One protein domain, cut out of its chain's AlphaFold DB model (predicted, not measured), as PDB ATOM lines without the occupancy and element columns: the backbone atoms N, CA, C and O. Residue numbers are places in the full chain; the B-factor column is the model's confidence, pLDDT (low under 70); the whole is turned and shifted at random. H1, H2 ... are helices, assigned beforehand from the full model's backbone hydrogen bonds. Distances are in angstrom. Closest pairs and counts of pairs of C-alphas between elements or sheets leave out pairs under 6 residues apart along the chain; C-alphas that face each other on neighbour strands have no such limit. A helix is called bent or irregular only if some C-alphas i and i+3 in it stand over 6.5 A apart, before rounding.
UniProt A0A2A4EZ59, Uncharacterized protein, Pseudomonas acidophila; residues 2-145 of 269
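Overview. This is residues 2 to 145 of the 269 residues of an uncharacterized protein of Pseudomonas acidophila (UniProt A0A2A4EZ59). A compact body of mostly aligned helices has the long helix H4 through its middle, and the first arm of H1, residues 2 to 12, sticks out from it as a free-standing handle. H1b, H2, H5 and H6 pack on H4 in a fan, each touching the next in that order; H7 packs on H5 and H6, H8 packs on H6, and short H3 sits out beyond H2. The printed part has 144 residues with eight named helices, H1 to H8 in order, and no named strand, and its class is all helix. It is compact, with a radius of gyration of the C-alphas of 16.2 A, and its outline is elongated, only just, with spans of 56 by 37 by 22 A.

Arrangement. H1, residues 2 to 25, was assigned as one helix by its hydrogen bonds but is bent: C-alphas 12 and 15 are 7.0 A apart. Its arms, H1a at residues 2 to 12 and H1b at residues 15 to 25, stand at a steep tilt of 47 degrees, and H1a touches no helix. H1b and H2, residues 29 to 35, form a helical hairpin at a shallow tilt of 14 degrees; they only just touch, with 3 pairs of C-alphas within 8 A, the closest being Ile 23 and Leu 32 at 6.4 A. H3, residues 43 to 46, only just touches H2, again with 3 such pairs, the closest C-alphas being those of Asp 31 and Asn 45, 7.0 A apart. H4, residues 56 to 76, touches H1b, running the same way at a shallow tilt of 7 degrees, with the C-alphas of Ile 23 and Ala 66 closest at 6.0 A. With residues 66 to 74 alone H4 also touches H2, closest at the C-alphas of Leu 29 and Met 70, 6.1 A. H4, H5 at residues 83 to 94, H6 at residues 102 to 112 and H7 at residues 122 to 134 form an up-and-down bundle, each running against the one before. Each of its successive pairs is a helical hairpin, with closest C-alphas at Val 67 and Ala 93, 6.6 A, Ala 93 and Ala 106, 5.5 A, and Thr 107 and Ile 129, 6.9 A. H8, residues 138 to 145, touches H6, with the C-alphas of Ala 108 and Ala 144 closest at 3.7 A. Every O i to N i+4 pair is within hydrogen-bond range in H1a, H1b, H2, H5, H6 and H7; in H4 it is 15 of 17, in H8 1 of 4 beside 4 of 5 O i to N i+3 pairs, and H3 is too short for such a pair.

Along the chain. H1a begins at C-alpha 2, (1.362, -58.948, 22.897), and is 15.5 A long; H1b is 15.2 A long. H4 runs 30.9 A from C-alpha 56 at (9.571, -34.187, 18.003) to C-alpha 76 at (-10.845, -22.597, -2.061). H4 is irregular, but only just, with C-alphas 57 and 60 at 6.6 A, and H8 is irregular, with C-alphas 140 and 143 at 7.3 A. H5 is 16.4 A long, H6 15.3 A and H7 18.9 A. H8 ends at C-alpha 145, (11.271, -22.221, -8.505).

Size, cuts and confidence. The two C-alphas farthest apart are those of Leu 2 and Ser 120, at 59.6 A. Without residues 2 to 12 the body spans 39 by 32 by 21 A. The printed part has no cut and no long link. Its mean pLDDT is 83.9, and residues 2 to 8, 79 and 97 to 101 are under 70.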
ATOM      1  N   LEU A   2       1.678 -59.633  24.166       58.22
ATOM      2  CA  LEU A   2       1.362 -58.948  22.897       58.22
ATOM      3  C   LEU A   2       0.236 -57.893  23.018       58.22
ATOM      4  O   LEU A   2       0.334 -56.822  22.434       58.22
ATOM      5  N   GLU A   3      -0.806 -58.167  23.811       60.19
ATOM      6  CA  GLU A   3      -1.932 -57.238  24.033       60.19
ATOM      7  C   GLU A   3      -1.531 -55.978  24.813       60.19
ATOM      8  O   GLU A   3      -1.978 -54.883  24.491       60.19
ATOM      9  N   ALA A   4      -0.633 -56.109  25.793       63.59
ATOM     10  CA  ALA A   4      -0.112 -54.973  26.555       63.59
ATOM     11  C   ALA A   4       0.812 -54.083  25.703       63.59
ATOM     12  O   ALA A   4       0.813 -52.865  25.862       63.59
ATOM     13  N   VAL A   5       1.562 -54.683  24.771       66.44
ATOM     14  CA  VAL A   5       2.377 -53.952  23.786       66.44
ATOM     15  C   VAL A   5       1.482 -53.210  22.787       66.44
ATOM     16  O   VAL A   5       1.724 -52.036  22.520       66.44
ATOM     17  N   HIS A   6       0.404 -53.837  22.303       62.41
ATOM     18  CA  HIS A   6      -0.575 -53.181  21.428       62.41
ATOM     19  C   HIS A   6      -1.339 -52.045  22.120       62.41
ATOM     20  O   HIS A   6      -1.500 -50.978  21.533       62.41
ATOM     21  N   ALA A   7      -1.789 -52.243  23.362       69.75
ATOM     22  CA  ALA A   7      -2.496 -51.210  24.117       69.75
ATOM     23  C   ALA A   7      -1.602 -49.988  24.367       69.75
ATOM     24  O   ALA A   7      -2.034 -48.856  24.168       69.75
ATOM     25  N   ARG A   8      -0.331 -50.210  24.721       68.44
ATOM     26  CA  ARG A   8       0.648 -49.136  24.910       68.44
ATOM     27  C   ARG A   8       0.941 -48.374  23.614       68.44
ATOM     28  O   ARG A   8       0.935 -47.150  23.634       68.44
ATOM     29  N   ALA A   9       1.117 -49.077  22.496       70.19
ATOM     30  CA  ALA A   9       1.321 -48.444  21.193       70.19
ATOM     31  C   ALA A   9       0.113 -47.591  20.755       70.19
ATOM     32  O   ALA A   9       0.279 -46.528  20.165       70.19
ATOM     33  N   LEU A  10      -1.114 -48.024  21.069       73.00
ATOM     34  CA  LEU A  10      -2.323 -47.247  20.783       73.00
ATOM     35  C   LEU A  10      -2.446 -46.002  21.669       73.00
ATOM     36  O   LEU A  10      -2.837 -44.955  21.161       73.00
ATOM     37  N   GLU A  11      -2.107 -46.090  22.958       75.50
ATOM     38  CA  GLU A  11      -2.050 -44.923  23.852       75.50
ATOM     39  C   GLU A  11      -1.017 -43.892  23.376       75.50
ATOM     40  O   GLU A  11      -1.310 -42.697  23.362       75.50
ATOM     41  N   GLU A  12       0.150 -44.347  22.911       74.94
ATOM     42  CA  GLU A  12       1.217 -43.487  22.378       74.94
ATOM     43  C   GLU A  12       0.797 -42.753  21.083       74.94
ATOM     44  O   GLU A  12       1.251 -41.639  20.841       74.94
ATOM     45  N   LEU A  13      -0.134 -43.305  20.291       77.81
ATOM     46  CA  LEU A  13      -0.653 -42.677  19.061       77.81
ATOM     47  C   LEU A  13      -1.831 -41.711  19.280       77.81
ATOM     48  O   LEU A  13      -2.164 -40.936  18.375       77.81
ATOM     49  N   LYS A  14      -2.488 -41.733  20.448       82.06
ATOM     50  CA  LYS A  14      -3.652 -40.867  20.725       82.06
ATOM     51  C   LYS A  14      -3.363 -39.368  20.561       82.06
ATOM     52  O   LYS A  14      -4.214 -38.700  19.968       82.06
ATOM     53  N   PRO A  15      -2.220 -38.823  21.028       81.44
ATOM     54  CA  PRO A  15      -1.911 -37.403  20.862       81.44
ATOM     55  C   PRO A  15      -1.805 -37.003  19.387       81.44
ATOM     56  O   PRO A  15      -2.442 -36.039  18.968       81.44
ATOM     57  N   LEU A  16      -1.098 -37.798  18.575       81.44
ATOM     58  CA  LEU A  16      -0.966 -37.560  17.137       81.44
ATOM     59  C   LEU A  16      -2.321 -37.639  16.420       81.44
ATOM     60  O   LEU A  16      -2.639 -36.792  15.585       81.44
ATOM     61  N   TYR A  17      -3.159 -38.619  16.771       85.94
ATOM     62  CA  TYR A  17      -4.508 -38.727  16.215       85.94
ATOM     63  C   TYR A  17      -5.377 -37.510  16.564       85.94
ATOM     64  O   TYR A  17      -6.033 -36.946  15.686       85.94
ATOM     65  N   ALA A  18      -5.364 -37.077  17.829       85.38
ATOM     66  CA  ALA A  18      -6.095 -35.894  18.276       85.38
ATOM     67  C   ALA A  18      -5.612 -34.621  17.561       85.38
ATOM     68  O   ALA A  18      -6.425 -33.786  17.167       85.38
ATOM     69  N   ALA A  19      -4.308 -34.509  17.316       85.25
ATOM     70  CA  ALA A  19      -3.697 -33.388  16.618       85.25
ATOM     71  C   ALA A  19      -4.045 -33.362  15.119       85.25
ATOM     72  O   ALA A  19      -4.477 -32.333  14.597       85.25
ATOM     73  N   HIS A  20      -3.987 -34.502  14.424       86.75
ATOM     74  CA  HIS A  20      -4.470 -34.601  13.042       86.75
ATOM     75  C   HIS A  20      -5.971 -34.314  12.920       86.75
ATOM     76  O   HIS A  20      -6.411 -33.690  11.950       86.75
ATOM     77  N   LYS A  21      -6.765 -34.739  13.910       88.88
ATOM     78  CA  LYS A  21      -8.187 -34.398  13.987       88.88
ATOM     79  C   LYS A  21      -8.381 -32.884  14.145       88.88
ATOM     80  O   LYS A  21      -9.164 -32.314  13.391       88.88
ATOM     81  N   ALA A  22      -7.618 -32.231  15.023       87.31
ATOM     82  CA  ALA A  22      -7.669 -30.781  15.220       87.31
ATOM     83  C   ALA A  22      -7.355 -29.994  13.933       87.31
ATOM     84  O   ALA A  22      -8.079 -29.053  13.616       87.31
ATOM     85  N   ILE A  23      -6.350 -30.415  13.151       88.38
ATOM     86  CA  ILE A  23      -6.051 -29.827  11.829       88.38
ATOM     87  C   ILE A  23      -7.238 -29.991  10.872       88.38
ATOM     88  O   ILE A  23      -7.614 -29.052  10.172       88.38
ATOM     89  N   ARG A  24      -7.837 -31.187  10.811       86.88
ATOM     90  CA  ARG A  24      -8.959 -31.464   9.899       86.88
ATOM     91  C   ARG A  24     -10.196 -30.631  10.242       86.88
ATOM     92  O   ARG A  24     -10.909 -30.204   9.337       86.88
ATOM     93  N   GLU A  25     -10.444 -30.439  11.531       87.94
ATOM     94  CA  GLU A  25     -11.583 -29.691  12.069       87.94
ATOM     95  C   GLU A  25     -11.344 -28.177  12.125       87.94
ATOM     96  O   GLU A  25     -12.258 -27.432  12.473       87.94
ATOM     97  N   ALA A  26     -10.144 -27.703  11.774       86.12
ATOM     98  CA  ALA A  26      -9.875 -26.279  11.649       86.12
ATOM     99  C   ALA A  26     -10.784 -25.665  10.569       86.12
ATOM    100  O   ALA A  26     -10.761 -26.067   9.398       86.12
ATOM    101  N   GLY A  27     -11.616 -24.711  10.993       83.31
ATOM    102  CA  GLY A  27     -12.614 -24.069  10.141       83.31
ATOM    103  C   GLY A  27     -12.036 -22.917   9.326       83.31
ATOM    104  O   GLY A  27     -12.540 -22.616   8.244       83.31
ATOM    105  N   THR A  28     -10.959 -22.298   9.817       88.56
ATOM    106  CA  THR A  28     -10.304 -21.143   9.191       88.56
ATOM    107  C   THR A  28      -8.788 -21.326   9.060       88.56
ATOM    108  O   THR A  28      -8.181 -22.162   9.730       88.56
ATOM    109  N   LEU A  29      -8.157 -20.529   8.188       89.00
ATOM    110  CA  LEU A  29      -6.692 -20.451   8.120       89.00
ATOM    111  C   LEU A  29      -6.096 -19.942   9.436       89.00
ATOM    112  O   LEU A  29      -5.028 -20.393   9.827       89.00
ATOM    113  N   ASP A  30      -6.798 -19.041  10.127       90.44
ATOM    114  CA  ASP A  30      -6.377 -18.546  11.435       90.44
ATOM    115  C   ASP A  30      -6.301 -19.686  12.459       90.44
ATOM    116  O   ASP A  30      -5.278 -19.834  13.120       90.44
ATOM    117  N   ASP A  31      -7.305 -20.571  12.498       90.44
ATOM    118  CA  ASP A  31      -7.279 -21.755  13.365       90.44
ATOM    119  C   ASP A  31      -6.055 -22.637  13.093       90.44
ATOM    120  O   ASP A  31      -5.381 -23.069  14.026       90.44
ATOM    121  N   LEU A  32      -5.733 -22.880  11.818       90.62
ATOM    122  CA  LEU A  32      -4.546 -23.659  11.455       90.62
ATOM    123  C   LEU A  32      -3.253 -22.971  11.886       90.62
ATOM    124  O   LEU A  32      -2.375 -23.636  12.424       90.62
ATOM    125  N   LEU A  33      -3.137 -21.657  11.684       91.62
ATOM    126  CA  LEU A  33      -1.952 -20.889  12.069       91.62
ATOM    127  C   LEU A  33      -1.754 -20.839  13.590       91.62
ATOM    128  O   LEU A  33      -0.617 -20.790  14.059       91.62
ATOM    129  N   GLN A  34      -2.836 -20.870  14.368       91.75
ATOM    130  CA  GLN A  34      -2.777 -20.993  15.826       91.75
ATOM    131  C   GLN A  34      -2.318 -22.387  16.268       91.75
ATOM    132  O   GLN A  34      -1.501 -22.527  17.178       91.75
ATOM    133  N   LEU A  35      -2.824 -23.427  15.602       90.69
ATOM    134  CA  LEU A  35      -2.472 -24.825  15.851       90.69
ATOM    135  C   LEU A  35      -1.007 -25.142  15.487       90.69
ATOM    136  O   LEU A  35      -0.348 -25.918  16.180       90.69
ATOM    137  N   THR A  36      -0.464 -24.483  14.459       90.00
ATOM    138  CA  THR A  36       0.969 -24.526  14.112       90.00
ATOM    139  C   THR A  36       1.819 -23.511  14.879       90.00
ATOM    140  O   THR A  36       3.004 -23.366  14.580       90.00
ATOM    141  N   GLU A  37       1.229 -22.791  15.838       89.06
ATOM    142  CA  GLU A  37       1.909 -21.820  16.710       89.06
ATOM    143  C   GLU A  37       2.634 -20.704  15.947       89.06
ATOM    144  O   GLU A  37       3.657 -20.155  16.363       89.06
ATOM    145  N   THR A  38       2.096 -20.347  14.786       90.19
ATOM    146  CA  THR A  38       2.470 -19.119  14.087       90.19
ATOM    147  C   THR A  38       1.630 -17.937  14.565       90.19
ATOM    148  O   THR A  38       2.093 -16.803  14.502       90.19
ATOM    149  N   ARG A  39       0.449 -18.195  15.141       91.06
ATOM    150  CA  ARG A  39      -0.385 -17.192  15.817       91.06
ATOM    151  C   ARG A  39      -0.724 -17.592  17.259       91.06
ATOM    152  O   ARG A  39      -0.738 -18.784  17.568       91.06
ATOM    153  N   PRO A  40      -1.028 -16.626  18.146       90.12
ATOM    154  CA  PRO A  40      -1.528 -16.916  19.491       90.12
ATOM    155  C   PRO A  40      -2.880 -17.637  19.454       90.12
ATOM    156  O   PRO A  40      -3.762 -17.242  18.693       90.12
ATOM    157  N   ARG A  41      -3.067 -18.658  20.297       90.31
ATOM    158  CA  ARG A  41      -4.319 -19.429  20.346       90.31
ATOM    159  C   ARG A  41      -5.472 -18.615  20.946       90.31
ATOM    160  O   ARG A  41      -5.300 -17.934  21.955       90.31
ATOM    161  N   ASN A  42      -6.654 -18.738  20.348       89.50
ATOM    162  CA  ASN A  42      -7.921 -18.253  20.898       89.50
ATOM    163  C   ASN A  42      -8.580 -19.310  21.808       89.50
ATOM    164  O   ASN A  42      -8.105 -20.441  21.919       89.50
ATOM    165  N   GLU A  43      -9.710 -18.965  22.434       87.75
ATOM    166  CA  GLU A  43     -10.445 -19.872  23.332       87.75
ATOM    167  C   GLU A  43     -10.870 -21.187  22.651       87.75
ATOM    168  O   GLU A  43     -10.796 -22.251  23.263       87.75
ATOM    169  N   ALA A  44     -11.251 -21.141  21.370       85.56
ATOM    170  CA  ALA A  44     -11.703 -22.314  20.618       85.56
ATOM    171  C   ALA A  44     -10.575 -23.320  20.321       85.56
ATOM    172  O   ALA A  44     -10.838 -24.514  20.147       85.56
ATOM    173  N   ASN A  45      -9.324 -22.857  20.268       89.19
ATOM    174  CA  ASN A  45      -8.144 -23.688  20.024       89.19
ATOM    175  C   ASN A  45      -7.283 -23.904  21.280       89.19
ATOM    176  O   ASN A  45      -6.360 -24.713  21.238       89.19
ATOM    177  N   ALA A  46      -7.592 -23.251  22.405       86.81
ATOM    178  CA  ALA A  46      -6.822 -23.352  23.647       86.81
ATOM    179  C   ALA A  46      -6.705 -24.792  24.174       86.81
ATOM    180  O   ALA A  46      -5.650 -25.180  24.665       86.81
ATOM    181  N   ALA A  47      -7.768 -25.589  24.039       85.12
ATOM    182  CA  ALA A  47      -7.801 -26.986  24.480       85.12
ATOM    183  C   ALA A  47      -7.366 -27.996  23.400       85.12
ATOM    184  O   ALA A  47      -7.356 -29.200  23.659       85.12
ATOM    185  N   LYS A  48      -7.065 -27.540  22.176       86.50
ATOM    186  CA  LYS A  48      -6.641 -28.419  21.082       86.50
ATOM    187  C   LYS A  48      -5.121 -28.602  21.120       86.50
ATOM    188  O   LYS A  48      -4.418 -27.614  21.336       86.50
ATOM    189  N   PRO A  49      -4.615 -29.816  20.844       83.06
ATOM    190  CA  PRO A  49      -3.181 -30.055  20.796       83.06
ATOM    191  C   PRO A  49      -2.552 -29.303  19.618       83.06
ATOM    192  O   PRO A  49      -2.896 -29.546  18.454       83.06
ATOM    193  N   GLY A  50      -1.651 -28.375  19.932       82.94
ATOM    194  CA  GLY A  50      -0.810 -27.707  18.938       82.94
ATOM    195  C   GLY A  50       0.542 -28.393  18.768       82.94
ATOM    196  O   GLY A  50       0.863 -29.363  19.456       82.94
ATOM    197  N   VAL A  51       1.334 -27.893  17.822       84.81
ATOM    198  CA  VAL A  51       2.577 -28.557  17.406       84.81
ATOM    199  C   VAL A  51       3.600 -28.731  18.539       84.81
ATOM    200  O   VAL A  51       4.219 -29.792  18.605       84.81
ATOM    201  N   ALA A  52       3.772 -27.770  19.459       83.94
ATOM    202  CA  ALA A  52       4.782 -27.898  20.519       83.94
ATOM    203  C   ALA A  52       4.415 -28.920  21.603       83.94
ATOM    204  O   ALA A  52       5.282 -29.343  22.366       83.94
ATOM    205  N   GLU A  53       3.153 -29.343  21.663       84.56
ATOM    206  CA  GLU A  53       2.684 -30.377  22.593       84.56
ATOM    207  C   GLU A  53       2.934 -31.798  22.065       84.56
ATOM    208  O   GLU A  53       2.733 -32.774  22.790       84.56
ATOM    209  N   LEU A  54       3.379 -31.929  20.811       83.31
ATOM    210  CA  LEU A  54       3.706 -33.207  20.189       83.31
ATOM    211  C   LEU A  54       5.172 -33.583  20.399       83.31
ATOM    212  O   LEU A  54       6.060 -32.727  20.445       83.31
ATOM    213  N   ALA A  55       5.436 -34.891  20.436       82.44
ATOM    214  CA  ALA A  55       6.794 -35.413  20.376       82.44
ATOM    215  C   ALA A  55       7.492 -34.942  19.091       82.44
ATOM    216  O   ALA A  55       6.872 -34.843  18.032       82.44
ATOM    217  N   SER A  56       8.803 -34.696  19.149       77.44
ATOM    218  CA  SER A  56       9.571 -34.187  18.003       77.44
ATOM    219  C   SER A  56       9.470 -35.073  16.754       77.44
ATOM    220  O   SER A  56       9.539 -34.571  15.637       77.44
ATOM    221  N   THR A  57       9.290 -36.385  16.938       78.31
ATOM    222  CA  THR A  57       9.083 -37.363  15.857       78.31
ATOM    223  C   THR A  57       7.749 -37.182  15.129       78.31
ATOM    224  O   THR A  57       7.646 -37.526  13.956       78.31
ATOM    225  N   ASP A  58       6.753 -36.601  15.796       82.56
ATOM    226  CA  ASP A  58       5.383 -36.439  15.302       82.56
ATOM    227  C   ASP A  58       5.122 -35.036  14.731       82.56
ATOM    228  O   ASP A  58       4.243 -34.847  13.884       82.56
ATOM    229  N   GLN A  59       5.919 -34.046  15.147       83.12
ATOM    230  CA  GLN A  59       5.813 -32.657  14.692       83.12
ATOM    231  C   GLN A  59       5.946 -32.523  13.168       83.12
ATOM    232  O   GLN A  59       5.224 -31.735  12.556       83.12
ATOM    233  N   ALA A  60       6.822 -33.308  12.530       78.12
ATOM    234  CA  ALA A  60       7.018 -33.262  11.079       78.12
ATOM    235  C   ALA A  60       5.758 -33.697  10.308       78.12
ATOM    236  O   ALA A  60       5.312 -33.001   9.389       78.12
ATOM    237  N   ALA A  61       5.143 -34.813  10.715       79.88
ATOM    238  CA  ALA A  61       3.905 -35.310  10.118       79.88
ATOM    239  C   ALA A  61       2.749 -34.322  10.333       79.88
ATOM    240  O   ALA A  61       2.044 -33.973   9.381       79.88
ATOM    241  N   TYR A  62       2.618 -33.798  11.554       84.50
ATOM    242  CA  TYR A  62       1.614 -32.795  11.900       84.50
ATOM    243  C   TYR A  62       1.730 -31.537  11.035       84.50
ATOM    244  O   TYR A  62       0.760 -31.115  10.404       84.50
ATOM    245  N   MET A  63       2.930 -30.959  10.948       84.62
ATOM    246  CA  MET A  63       3.164 -29.734  10.187       84.62
ATOM    247  C   MET A  63       2.968 -29.947   8.681       84.62
ATOM    248  O   MET A  63       2.426 -29.075   8.004       84.62
ATOM    249  N   THR A  64       3.325 -31.124   8.153       80.00
ATOM    250  CA  THR A  64       3.041 -31.494   6.755       80.00
ATOM    251  C   THR A  64       1.537 -31.496   6.484       80.00
ATOM    252  O   THR A  64       1.072 -30.904   5.507       80.00
ATOM    253  N   HIS A  65       0.755 -32.127   7.365       83.44
ATOM    254  CA  HIS A  65      -0.703 -32.130   7.266       83.44
ATOM    255  C   HIS A  65      -1.295 -30.722   7.379       83.44
ATOM    256  O   HIS A  65      -2.195 -30.382   6.607       83.44
ATOM    257  N   ALA A  66      -0.779 -29.898   8.294       86.69
ATOM    258  CA  ALA A  66      -1.240 -28.530   8.488       86.69
ATOM    259  C   ALA A  66      -1.004 -27.672   7.239       86.69
ATOM    260  O   ALA A  66      -1.934 -27.021   6.772       86.69
ATOM    261  N   VAL A  67       0.193 -27.723   6.645       82.38
ATOM    262  CA  VAL A  67       0.503 -26.984   5.411       82.38
ATOM    263  C   VAL A  67      -0.366 -27.443   4.245       82.38
ATOM    264  O   VAL A  67      -0.920 -26.598   3.542       82.38
ATOM    265  N   ASN A  68      -0.523 -28.755   4.034       81.62
ATOM    266  CA  ASN A  68      -1.390 -29.263   2.964       81.62
ATOM    267  C   ASN A  68      -2.816 -28.725   3.125       81.62
ATOM    268  O   ASN A  68      -3.433 -28.269   2.163       81.62
ATOM    269  N   ARG A  69      -3.315 -28.706   4.365       86.44
ATOM    270  CA  ARG A  69      -4.636 -28.173   4.674       86.44
ATOM    271  C   ARG A  69      -4.724 -26.656   4.477       86.44
ATOM    272  O   ARG A  69      -5.710 -26.197   3.907       86.44
ATOM    273  N   MET A  70      -3.712 -25.887   4.891       86.88
ATOM    274  CA  MET A  70      -3.634 -24.446   4.606       86.88
ATOM    275  C   MET A  70      -3.723 -24.207   3.104       86.88
ATOM    276  O   MET A  70      -4.500 -23.373   2.647       86.88
ATOM    277  N   GLY A  71      -2.992 -25.007   2.335       78.81
ATOM    278  CA  GLY A  71      -3.009 -24.956   0.892       78.81
ATOM    279  C   GLY A  71      -4.391 -25.166   0.272       78.81
ATOM    280  O   GLY A  71      -4.856 -24.349  -0.529       78.81
ATOM    281  N   GLU A  72      -5.091 -26.224   0.689       83.44
ATOM    282  CA  GLU A  72      -6.469 -26.488   0.263       83.44
ATOM    283  C   GLU A  72      -7.413 -25.321   0.577       83.44
ATOM    284  O   GLU A  72      -8.309 -25.014  -0.210       83.44
ATOM    285  N   MET A  73      -7.245 -24.689   1.741       86.75
ATOM    286  CA  MET A  73      -8.086 -23.572   2.173       86.75
ATOM    287  C   MET A  73      -7.790 -22.301   1.379       86.75
ATOM    288  O   MET A  73      -8.734 -21.634   0.954       86.75
ATOM    289  N   ILE A  74      -6.513 -22.021   1.109       84.12
ATOM    290  CA  ILE A  74      -6.080 -20.940   0.216       84.12
ATOM    291  C   ILE A  74      -6.697 -21.134  -1.171       84.12
ATOM    292  O   ILE A  74      -7.343 -20.226  -1.679       84.12
ATOM    293  N   SER A  75      -6.591 -22.335  -1.744       80.44
ATOM    294  CA  SER A  75      -7.115 -22.622  -3.087       80.44
ATOM    295  C   SER A  75      -8.640 -22.493  -3.191       80.44
ATOM    296  O   SER A  75      -9.171 -22.193  -4.256       80.44
ATOM    297  N   LYS A  76      -9.375 -22.725  -2.095       84.62
ATOM    298  CA  LYS A  76     -10.845 -22.597  -2.061       84.62
ATOM    299  C   LYS A  76     -11.329 -21.161  -1.885       84.62
ATOM    300  O   LYS A  76     -12.450 -20.858  -2.284       84.62
ATOM    301  N   ALA A  77     -10.526 -20.302  -1.266       81.12
ATOM    302  CA  ALA A  77     -10.893 -18.920  -0.978       81.12
ATOM    303  C   ALA A  77      -9.688 -17.973  -1.126       81.12
ATOM    304  O   ALA A  77      -9.317 -17.293  -0.173       81.12
ATOM    305  N   PRO A  78      -9.068 -17.877  -2.314       72.38
ATOM    306  CA  PRO A  78      -7.812 -17.145  -2.449       72.38
ATOM    307  C   PRO A  78      -7.988 -15.625  -2.286       72.38
ATOM    308  O   PRO A  78      -7.082 -14.938  -1.822       72.38
ATOM    309  N   GLY A  79      -9.181 -15.093  -2.579       69.69
ATOM    310  CA  GLY A  79      -9.513 -13.675  -2.400       69.69
ATOM    311  C   GLY A  79      -9.747 -13.230  -0.950       69.69
ATOM    312  O   GLY A  79      -9.951 -12.043  -0.723       69.69
ATOM    313  N   SER A  80      -9.745 -14.142   0.031       73.81
ATOM    314  CA  SER A  80      -9.884 -13.795   1.457       73.81
ATOM    315  C   SER A  80      -8.542 -13.710   2.195       73.81
ATOM    316  O   SER A  80      -8.506 -13.423   3.394       73.81
ATOM    317  N   LEU A  81      -7.429 -13.949   1.493       83.12
ATOM    318  CA  LEU A  81      -6.092 -13.878   2.068       83.12
ATOM    319  C   LEU A  81      -5.662 -12.435   2.283       83.12
ATOM    320  O   LEU A  81      -5.566 -11.643   1.352       83.12
ATOM    321  N   THR A  82      -5.337 -12.117   3.532       85.81
ATOM    322  CA  THR A  82      -4.594 -10.900   3.859       85.81
ATOM    323  C   THR A  82      -3.097 -11.145   3.680       85.81
ATOM    324  O   THR A  82      -2.640 -12.288   3.780       85.81
ATOM    325  N   LYS A  83      -2.318 -10.068   3.507       85.56
ATOM    326  CA  LYS A  83      -0.849 -10.136   3.499       85.56
ATOM    327  C   LYS A  83      -0.311 -10.900   4.713       85.56
ATOM    328  O   LYS A  83       0.460 -11.835   4.553       85.56
ATOM    329  N   GLN A  84      -0.775 -10.535   5.910       89.19
ATOM    330  CA  GLN A  84      -0.322 -11.148   7.158       89.19
ATOM    331  C   GLN A  84      -0.617 -12.650   7.186       89.19
ATOM    332  O   GLN A  84       0.235 -13.435   7.573       89.19
ATOM    333  N   THR A  85      -1.808 -13.067   6.745       88.56
ATOM    334  CA  THR A  85      -2.156 -14.496   6.682       88.56
ATOM    335  C   THR A  85      -1.247 -15.260   5.728       88.56
ATOM    336  O   THR A  85      -0.839 -16.370   6.052       88.56
ATOM    337  N   PHE A  86      -0.894 -14.673   4.582       88.81
ATOM    338  CA  PHE A  86       0.066 -15.296   3.675       88.81
ATOM    339  C   PHE A  86       1.469 -15.383   4.291       88.81
ATOM    340  O   PHE A  86       2.077 -16.453   4.257       88.81
ATOM    341  N   ASP A  87       1.960 -14.291   4.884       89.50
ATOM    342  CA  ASP A  87       3.277 -14.241   5.529       89.50
ATOM    343  C   ASP A  87       3.384 -15.300   6.639       89.50
ATOM    344  O   ASP A  87       4.365 -16.042   6.694       89.50
ATOM    345  N   ASP A  88       2.331 -15.464   7.441       91.00
ATOM    346  CA  ASP A  88       2.252 -16.487   8.482       91.00
ATOM    347  C   ASP A  88       2.215 -17.915   7.898       91.00
ATOM    348  O   ASP A  88       2.825 -18.841   8.444       91.00
ATOM    349  N   CYS A  89       1.540 -18.136   6.765       89.19
ATOM    350  CA  CYS A  89       1.587 -19.423   6.065       89.19
ATOM    351  C   CYS A  89       3.002 -19.729   5.545       89.19
ATOM    352  O   CYS A  89       3.476 -20.859   5.697       89.19
ATOM    353  N   ALA A  90       3.698 -18.738   4.980       88.31
ATOM    354  CA  ALA A  90       5.078 -18.878   4.516       88.31
ATOM    355  C   ALA A  90       6.047 -19.164   5.674       88.31
ATOM    356  O   ALA A  90       6.866 -20.085   5.587       88.31
ATOM    357  N   ASP A  91       5.893 -18.460   6.797       89.56
ATOM    358  CA  ASP A  91       6.678 -18.689   8.011       89.56
ATOM    359  C   ASP A  91       6.413 -20.082   8.594       89.56
ATOM    360  O   ASP A  91       7.348 -20.785   8.980       89.56
ATOM    361  N   THR A  92       5.158 -20.540   8.578       87.94
ATOM    362  CA  THR A  92       4.797 -21.912   8.969       87.94
ATOM    363  C   THR A  92       5.490 -22.943   8.080       87.94
ATOM    364  O   THR A  92       6.090 -23.892   8.589       87.94
ATOM    365  N   ALA A  93       5.469 -22.747   6.758       86.25
ATOM    366  CA  ALA A  93       6.188 -23.611   5.829       86.25
ATOM    367  C   ALA A  93       7.706 -23.596   6.094       86.25
ATOM    368  O   ALA A  93       8.358 -24.630   5.976       86.25
ATOM    369  N   GLY A  94       8.271 -22.454   6.501       83.25
ATOM    370  CA  GLY A  94       9.696 -22.300   6.809       83.25
ATOM    371  C   GLY A  94      10.147 -22.999   8.093       83.25
ATOM    372  O   GLY A  94      11.294 -23.447   8.161       83.25
ATOM    373  N   LYS A  95       9.242 -23.136   9.073       81.25
ATOM    374  CA  LYS A  95       9.465 -23.832  10.355       81.25
ATOM    375  C   LYS A  95       9.485 -25.361  10.239       81.25
ATOM    376  O   LYS A  95       9.882 -26.023  11.195       81.25
ATOM    377  N   LEU A  96       9.057 -25.931   9.109       76.12
ATOM    378  CA  LEU A  96       9.118 -27.376   8.876       76.12
ATOM    379  C   LEU A  96      10.548 -27.905   9.054       76.12
ATOM    380  O   LEU A  96      11.514 -27.262   8.629       76.12
ATOM    381  N   SER A  97      10.673 -29.088   9.664       68.06
ATOM    382  CA  SER A  97      11.957 -29.768   9.841       68.06
ATOM    383  C   SER A  97      12.675 -29.934   8.498       68.06
ATOM    384  O   SER A  97      12.054 -30.024   7.435       68.06
ATOM    385  N   ASP A  98      14.010 -29.982   8.533       62.72
ATOM    386  CA  ASP A  98      14.860 -30.075   7.336       62.72
ATOM    387  C   ASP A  98      14.836 -31.461   6.666       62.72
ATOM    388  O   ASP A  98      15.801 -31.897   6.030       62.72
ATOM    389  N   GLU A  99      13.721 -32.183   6.778       61.88
ATOM    390  CA  GLU A  99      13.411 -33.228   5.820       61.88
ATOM    391  C   GLU A  99      13.296 -32.540   4.460       61.88
ATOM    392  O   GLU A  99      12.278 -31.933   4.131       61.88
ATOM    393  N   ARG A 100      14.401 -32.580   3.704       59.75
ATOM    394  CA  ARG A 100      14.727 -31.747   2.528       59.75
ATOM    395  C   ARG A 100      13.615 -31.578   1.488       59.75
ATOM    396  O   ARG A 100      13.713 -30.682   0.651       59.75
ATOM    397  N   ASN A 101      12.595 -32.429   1.519       67.81
ATOM    398  CA  ASN A 101      11.475 -32.448   0.591       67.81
ATOM    399  C   ASN A 101      10.190 -31.829   1.165       67.81
ATOM    400  O   ASN A 101       9.406 -31.278   0.400       67.81
ATOM    401  N   VAL A 102       9.970 -31.871   2.482       74.00
ATOM    402  CA  VAL A 102       8.703 -31.453   3.103       74.00
ATOM    403  C   VAL A 102       8.581 -29.931   3.109       74.00
ATOM    404  O   VAL A 102       7.648 -29.372   2.538       74.00
ATOM    405  N   ARG A 103       9.580 -29.243   3.670       81.69
ATOM    406  CA  ARG A 103       9.659 -27.774   3.694       81.69
ATOM    407  C   ARG A 103       9.673 -27.153   2.293       81.69
ATOM    408  O   ARG A 103       9.004 -26.152   2.027       81.69
ATOM    409  N   ALA A 104      10.408 -27.775   1.377       81.62
ATOM    410  CA  ALA A 104      10.441 -27.381  -0.025       81.62
ATOM    411  C   ALA A 104       9.083 -27.559  -0.716       81.62
ATOM    412  O   ALA A 104       8.623 -26.640  -1.389       81.62
ATOM    413  N   GLY A 105       8.423 -28.705  -0.514       80.81
ATOM    414  CA  GLY A 105       7.095 -28.985  -1.061       80.81
ATOM    415  C   GLY A 105       6.030 -28.019  -0.540       80.81
ATOM    416  O   GLY A 105       5.252 -27.486  -1.324       80.81
ATOM    417  N   ALA A 106       6.065 -27.711   0.757       82.62
ATOM    418  CA  ALA A 106       5.213 -26.705   1.390       82.62
ATOM    419  C   ALA A 106       5.348 -25.322   0.738       82.62
ATOM    420  O   ALA A 106       4.367 -24.683   0.362       82.62
ATOM    421  N   THR A 107       6.594 -24.885   0.562       88.56
ATOM    422  CA  THR A 107       6.916 -23.593  -0.056       88.56
ATOM    423  C   THR A 107       6.500 -23.563  -1.527       88.56
ATOM    424  O   THR A 107       5.970 -22.564  -2.004       88.56
ATOM    425  N   ALA A 108       6.692 -24.672  -2.242       87.75
ATOM    426  CA  ALA A 108       6.265 -24.808  -3.628       87.75
ATOM    427  C   ALA A 108       4.746 -24.733  -3.778       87.75
ATOM    428  O   ALA A 108       4.251 -24.072  -4.688       87.75
ATOM    429  N   TYR A 109       4.005 -25.340  -2.851       84.56
ATOM    430  CA  TYR A 109       2.556 -25.230  -2.837       84.56
ATOM    431  C   TYR A 109       2.110 -23.766  -2.705       84.56
ATOM    432  O   TYR A 109       1.303 -23.298  -3.507       84.56
ATOM    433  N   LEU A 110       2.681 -23.019  -1.752       87.19
ATOM    434  CA  LEU A 110       2.407 -21.583  -1.599       87.19
ATOM    435  C   LEU A 110       2.771 -20.787  -2.863       87.19
ATOM    436  O   LEU A 110       2.046 -19.872  -3.245       87.19
ATOM    437  N   GLY A 111       3.841 -21.177  -3.558       88.75
ATOM    438  CA  GLY A 111       4.194 -20.618  -4.864       88.75
ATOM    439  C   GLY A 111       3.127 -20.869  -5.929       88.75
ATOM    440  O   GLY A 111       2.834 -19.991  -6.736       88.75
ATOM    441  N   SER A 112       2.524 -22.060  -5.944       86.94
ATOM    442  CA  SER A 112       1.545 -22.449  -6.968       86.94
ATOM    443  C   SER A 112       0.216 -21.692  -6.872       86.94
ATOM    444  O   SER A 112      -0.518 -21.610  -7.856       86.94
ATOM    445  N   VAL A 113      -0.079 -21.106  -5.708       85.56
ATOM    446  CA  VAL A 113      -1.295 -20.317  -5.464       85.56
ATOM    447  C   VAL A 113      -1.078 -18.804  -5.590       85.56
ATOM    448  O   VAL A 113      -2.042 -18.059  -5.440       85.56
ATOM    449  N   LEU A 114       0.141 -18.337  -5.906       87.81
ATOM    450  CA  LEU A 114       0.454 -16.903  -6.042       87.81
ATOM    451  C   LEU A 114      -0.510 -16.184  -6.989       87.81
ATOM    452  O   LEU A 114      -1.136 -15.208  -6.591       87.81
ATOM    453  N   GLY A 115      -0.717 -16.717  -8.194       82.94
ATOM    454  CA  GLY A 115      -1.618 -16.139  -9.196       82.94
ATOM    455  C   GLY A 115      -3.104 -16.105  -8.823       82.94
ATOM    456  O   GLY A 115      -3.918 -15.553  -9.563       82.94
ATOM    457  N   GLN A 116      -3.479 -16.717  -7.699       83.75
ATOM    458  CA  GLN A 116      -4.852 -16.711  -7.199       83.75
ATOM    459  C   GLN A 116      -5.088 -15.587  -6.186       83.75
ATOM    460  O   GLN A 116      -6.242 -15.190  -5.992       83.75
ATOM    461  N   LEU A 117      -4.019 -15.066  -5.570       83.81
ATOM    462  CA  LEU A 117      -4.079 -14.019  -4.555       83.81
ATOM    463  C   LEU A 117      -4.689 -12.721  -5.099       83.81
ATOM    464  O   LEU A 117      -4.924 -12.543  -6.298       83.81
ATOM    465  N   ASP A 118      -4.969 -11.793  -4.187       83.75
ATOM    466  CA  ASP A 118      -5.240 -10.418  -4.581       83.75
ATOM    467  C   ASP A 118      -4.000  -9.820  -5.291       83.75
ATOM    468  O   ASP A 118      -2.890  -9.938  -4.756       83.75
ATOM    469  N   PRO A 119      -4.152  -9.148  -6.450       83.50
ATOM    470  CA  PRO A 119      -3.029  -8.586  -7.207       83.50
ATOM    471  C   PRO A 119      -2.133  -7.610  -6.435       83.50
ATOM    472  O   PRO A 119      -0.982  -7.391  -6.831       83.50
ATOM    473  N   SER A 120      -2.634  -6.994  -5.359       85.06
ATOM    474  CA  SER A 120      -1.839  -6.134  -4.473       85.06
ATOM    475  C   SER A 120      -0.868  -6.921  -3.582       85.06
ATOM    476  O   SER A 120       0.111  -6.352  -3.095       85.06
ATOM    477  N   LEU A 121      -1.103  -8.223  -3.396       87.88
ATOM    478  CA  LEU A 121      -0.318  -9.111  -2.536       87.88
ATOM    479  C   LEU A 121       0.678  -9.982  -3.308       87.88
ATOM    480  O   LEU A 121       1.693 -10.372  -2.734       87.88
ATOM    481  N   GLU A 122       0.412 -10.259  -4.590       89.81
ATOM    482  CA  GLU A 122       1.203 -11.178  -5.425       89.81
ATOM    483  C   GLU A 122       2.715 -10.901  -5.363       89.81
ATOM    484  O   GLU A 122       3.501 -11.826  -5.169       89.81
ATOM    485  N   GLN A 123       3.131  -9.631  -5.447       91.94
ATOM    486  CA  GLN A 123       4.555  -9.280  -5.460       91.94
ATOM    487  C   GLN A 123       5.245  -9.528  -4.114       91.94
ATOM    488  O   GLN A 123       6.314 -10.132  -4.069       91.94
ATOM    489  N   GLY A 124       4.636  -9.095  -3.007       91.56
ATOM    490  CA  GLY A 124       5.210  -9.328  -1.678       91.56
ATOM    491  C   GLY A 124       5.282 -10.821  -1.353       91.56
ATOM    492  O   GLY A 124       6.259 -11.291  -0.772       91.56
ATOM    493  N   ALA A 125       4.277 -11.580  -1.793       91.44
ATOM    494  CA  ALA A 125       4.234 -13.028  -1.661       91.44
ATOM    495  C   ALA A 125       5.332 -13.723  -2.492       91.44
ATOM    496  O   ALA A 125       6.011 -14.622  -1.985       91.44
ATOM    497  N   PHE A 126       5.564 -13.273  -3.732       94.50
ATOM    498  CA  PHE A 126       6.673 -13.731  -4.574       94.50
ATOM    499  C   PHE A 126       8.026 -13.494  -3.886       94.50
ATOM    500  O   PHE A 126       8.820 -14.424  -3.734       94.50
ATOM    501  N   GLU A 127       8.279 -12.266  -3.424       94.81
ATOM    502  CA  GLU A 127       9.536 -11.871  -2.772       94.81
ATOM    503  C   GLU A 127       9.799 -12.671  -1.491       94.81
ATOM    504  O   GLU A 127      10.927 -13.121  -1.254       94.81
ATOM    505  N   LYS A 128       8.757 -12.902  -0.683       93.00
ATOM    506  CA  LYS A 128       8.832 -13.717   0.535       93.00
ATOM    507  C   LYS A 128       9.243 -15.153   0.210       93.00
ATOM    508  O   LYS A 128      10.196 -15.655   0.811       93.00
ATOM    509  N   ILE A 129       8.583 -15.788  -0.763       93.44
ATOM    510  CA  ILE A 129       8.933 -17.146  -1.201       93.44
ATOM    511  C   ILE A 129      10.362 -17.175  -1.747       93.44
ATOM    512  O   ILE A 129      11.150 -18.017  -1.323       93.44
ATOM    513  N   SER A 130      10.728 -16.253  -2.641       94.75
ATOM    514  CA  SER A 130      12.073 -16.211  -3.228       94.75
ATOM    515  C   SER A 130      13.157 -16.065  -2.156       94.75
ATOM    516  O   SER A 130      14.142 -16.801  -2.163       94.75
ATOM    517  N   THR A 131      12.950 -15.179  -1.180       93.06
ATOM    518  CA  THR A 131      13.866 -15.000  -0.042       93.06
ATOM    519  C   THR A 131      14.013 -16.297   0.752       93.06
ATOM    520  O   THR A 131      15.122 -16.717   1.086       93.06
ATOM    521  N   GLN A 132      12.897 -16.976   1.016       89.50
ATOM    522  CA  GLN A 132      12.876 -18.231   1.756       89.50
ATOM    523  C   GLN A 132      13.622 -19.361   1.024       89.50
ATOM    524  O   GLN A 132      14.334 -20.132   1.672       89.50
ATOM    525  N   LEU A 133      13.559 -19.419  -0.315       90.50
ATOM    526  CA  LEU A 133      14.317 -20.391  -1.118       90.50
ATOM    527  C   LEU A 133      15.834 -20.234  -1.000       90.50
ATOM    528  O   LEU A 133      16.555 -21.229  -1.123       90.50
ATOM    529  N   GLY A 134      16.326 -19.024  -0.716       87.94
ATOM    530  CA  GLY A 134      17.744 -18.772  -0.450       87.94
ATOM    531  C   GLY A 134      18.309 -19.651   0.670       87.94
ATOM    532  O   GLY A 134      19.459 -20.081   0.591       87.94
ATOM    533  N   ASN A 135      17.470 -20.017   1.643       87.94
ATOM    534  CA  ASN A 135      17.850 -20.833   2.796       87.94
ATOM    535  C   ASN A 135      17.770 -22.345   2.539       87.94
ATOM    536  O   ASN A 135      18.120 -23.137   3.413       87.94
ATOM    537  N   TYR A 136      17.291 -22.778   1.369       87.50
ATOM    538  CA  TYR A 136      17.144 -24.201   1.055       87.50
ATOM    539  C   TYR A 136      18.366 -24.740   0.308       87.50
ATOM    540  O   TYR A 136      18.988 -23.998  -0.461       87.50
ATOM    541  N   PRO A 137      18.693 -26.041   0.448       87.69
ATOM    542  CA  PRO A 137      19.655 -26.700  -0.427       87.69
ATOM    543  C   PRO A 137      19.263 -26.519  -1.905       87.69
ATOM    544  O   PRO A 137      18.076 -26.636  -2.218       87.69
ATOM    545  N   PRO A 138      20.211 -26.298  -2.839       88.62
ATOM    546  CA  PRO A 138      19.895 -25.947  -4.227       88.62
ATOM    547  C   PRO A 138      18.871 -26.871  -4.903       88.62
ATOM    548  O   PRO A 138      17.888 -26.398  -5.463       88.62
ATOM    549  N   ARG A 139      19.026 -28.197  -4.776       87.00
ATOM    550  CA  ARG A 139      18.096 -29.170  -5.381       87.00
ATOM    551  C   ARG A 139      16.684 -29.122  -4.792       87.00
ATOM    552  O   ARG A 139      15.724 -29.364  -5.513       87.00
ATOM    553  N   SER A 140      16.547 -28.779  -3.514       88.38
ATOM    554  CA  SER A 140      15.243 -28.658  -2.854       88.38
ATOM    555  C   SER A 140      14.453 -27.437  -3.336       88.38
ATOM    556  O   SER A 140      13.247 -27.380  -3.146       88.38
ATOM    557  N   ARG A 141      15.093 -26.460  -3.992       90.94
ATOM    558  CA  ARG A 141      14.416 -25.249  -4.489       90.94
ATOM    559  C   ARG A 141      13.547 -25.513  -5.720       90.94
ATOM    560  O   ARG A 141      12.624 -24.748  -5.973       90.94
ATOM    561  N   LEU A 142      13.836 -26.578  -6.473       91.81
ATOM    562  CA  LEU A 142      13.277 -26.833  -7.807       91.81
ATOM    563  C   LEU A 142      11.743 -26.731  -7.886       91.81
ATOM    564  O   LEU A 142      11.267 -26.008  -8.761       91.81
ATOM    565  N   PRO A 143      10.949 -27.365  -6.995       90.38
ATOM    566  CA  PRO A 143       9.493 -27.309  -7.118       90.38
ATOM    567  C   PRO A 143       8.942 -25.891  -6.922       90.38
ATOM    568  O   PRO A 143       8.042 -25.471  -7.641       90.38
ATOM    569  N   ALA A 144       9.514 -25.124  -5.993       92.31
ATOM    570  CA  ALA A 144       9.084 -23.755  -5.741       92.31
ATOM    571  C   ALA A 144       9.571 -22.785  -6.822       92.31
ATOM    572  O   ALA A 144       8.826 -21.892  -7.212       92.31
ATOM    573  N   LEU A 145      10.777 -22.989  -7.360       95.06
ATOM    574  CA  LEU A 145      11.271 -22.221  -8.505       95.06
ATOM    575  C   LEU A 145      10.401 -22.421  -9.744       95.06
ATOM    576  O   LEU A 145      10.168 -21.459 -10.466       95.06
TER     577      LEU A 145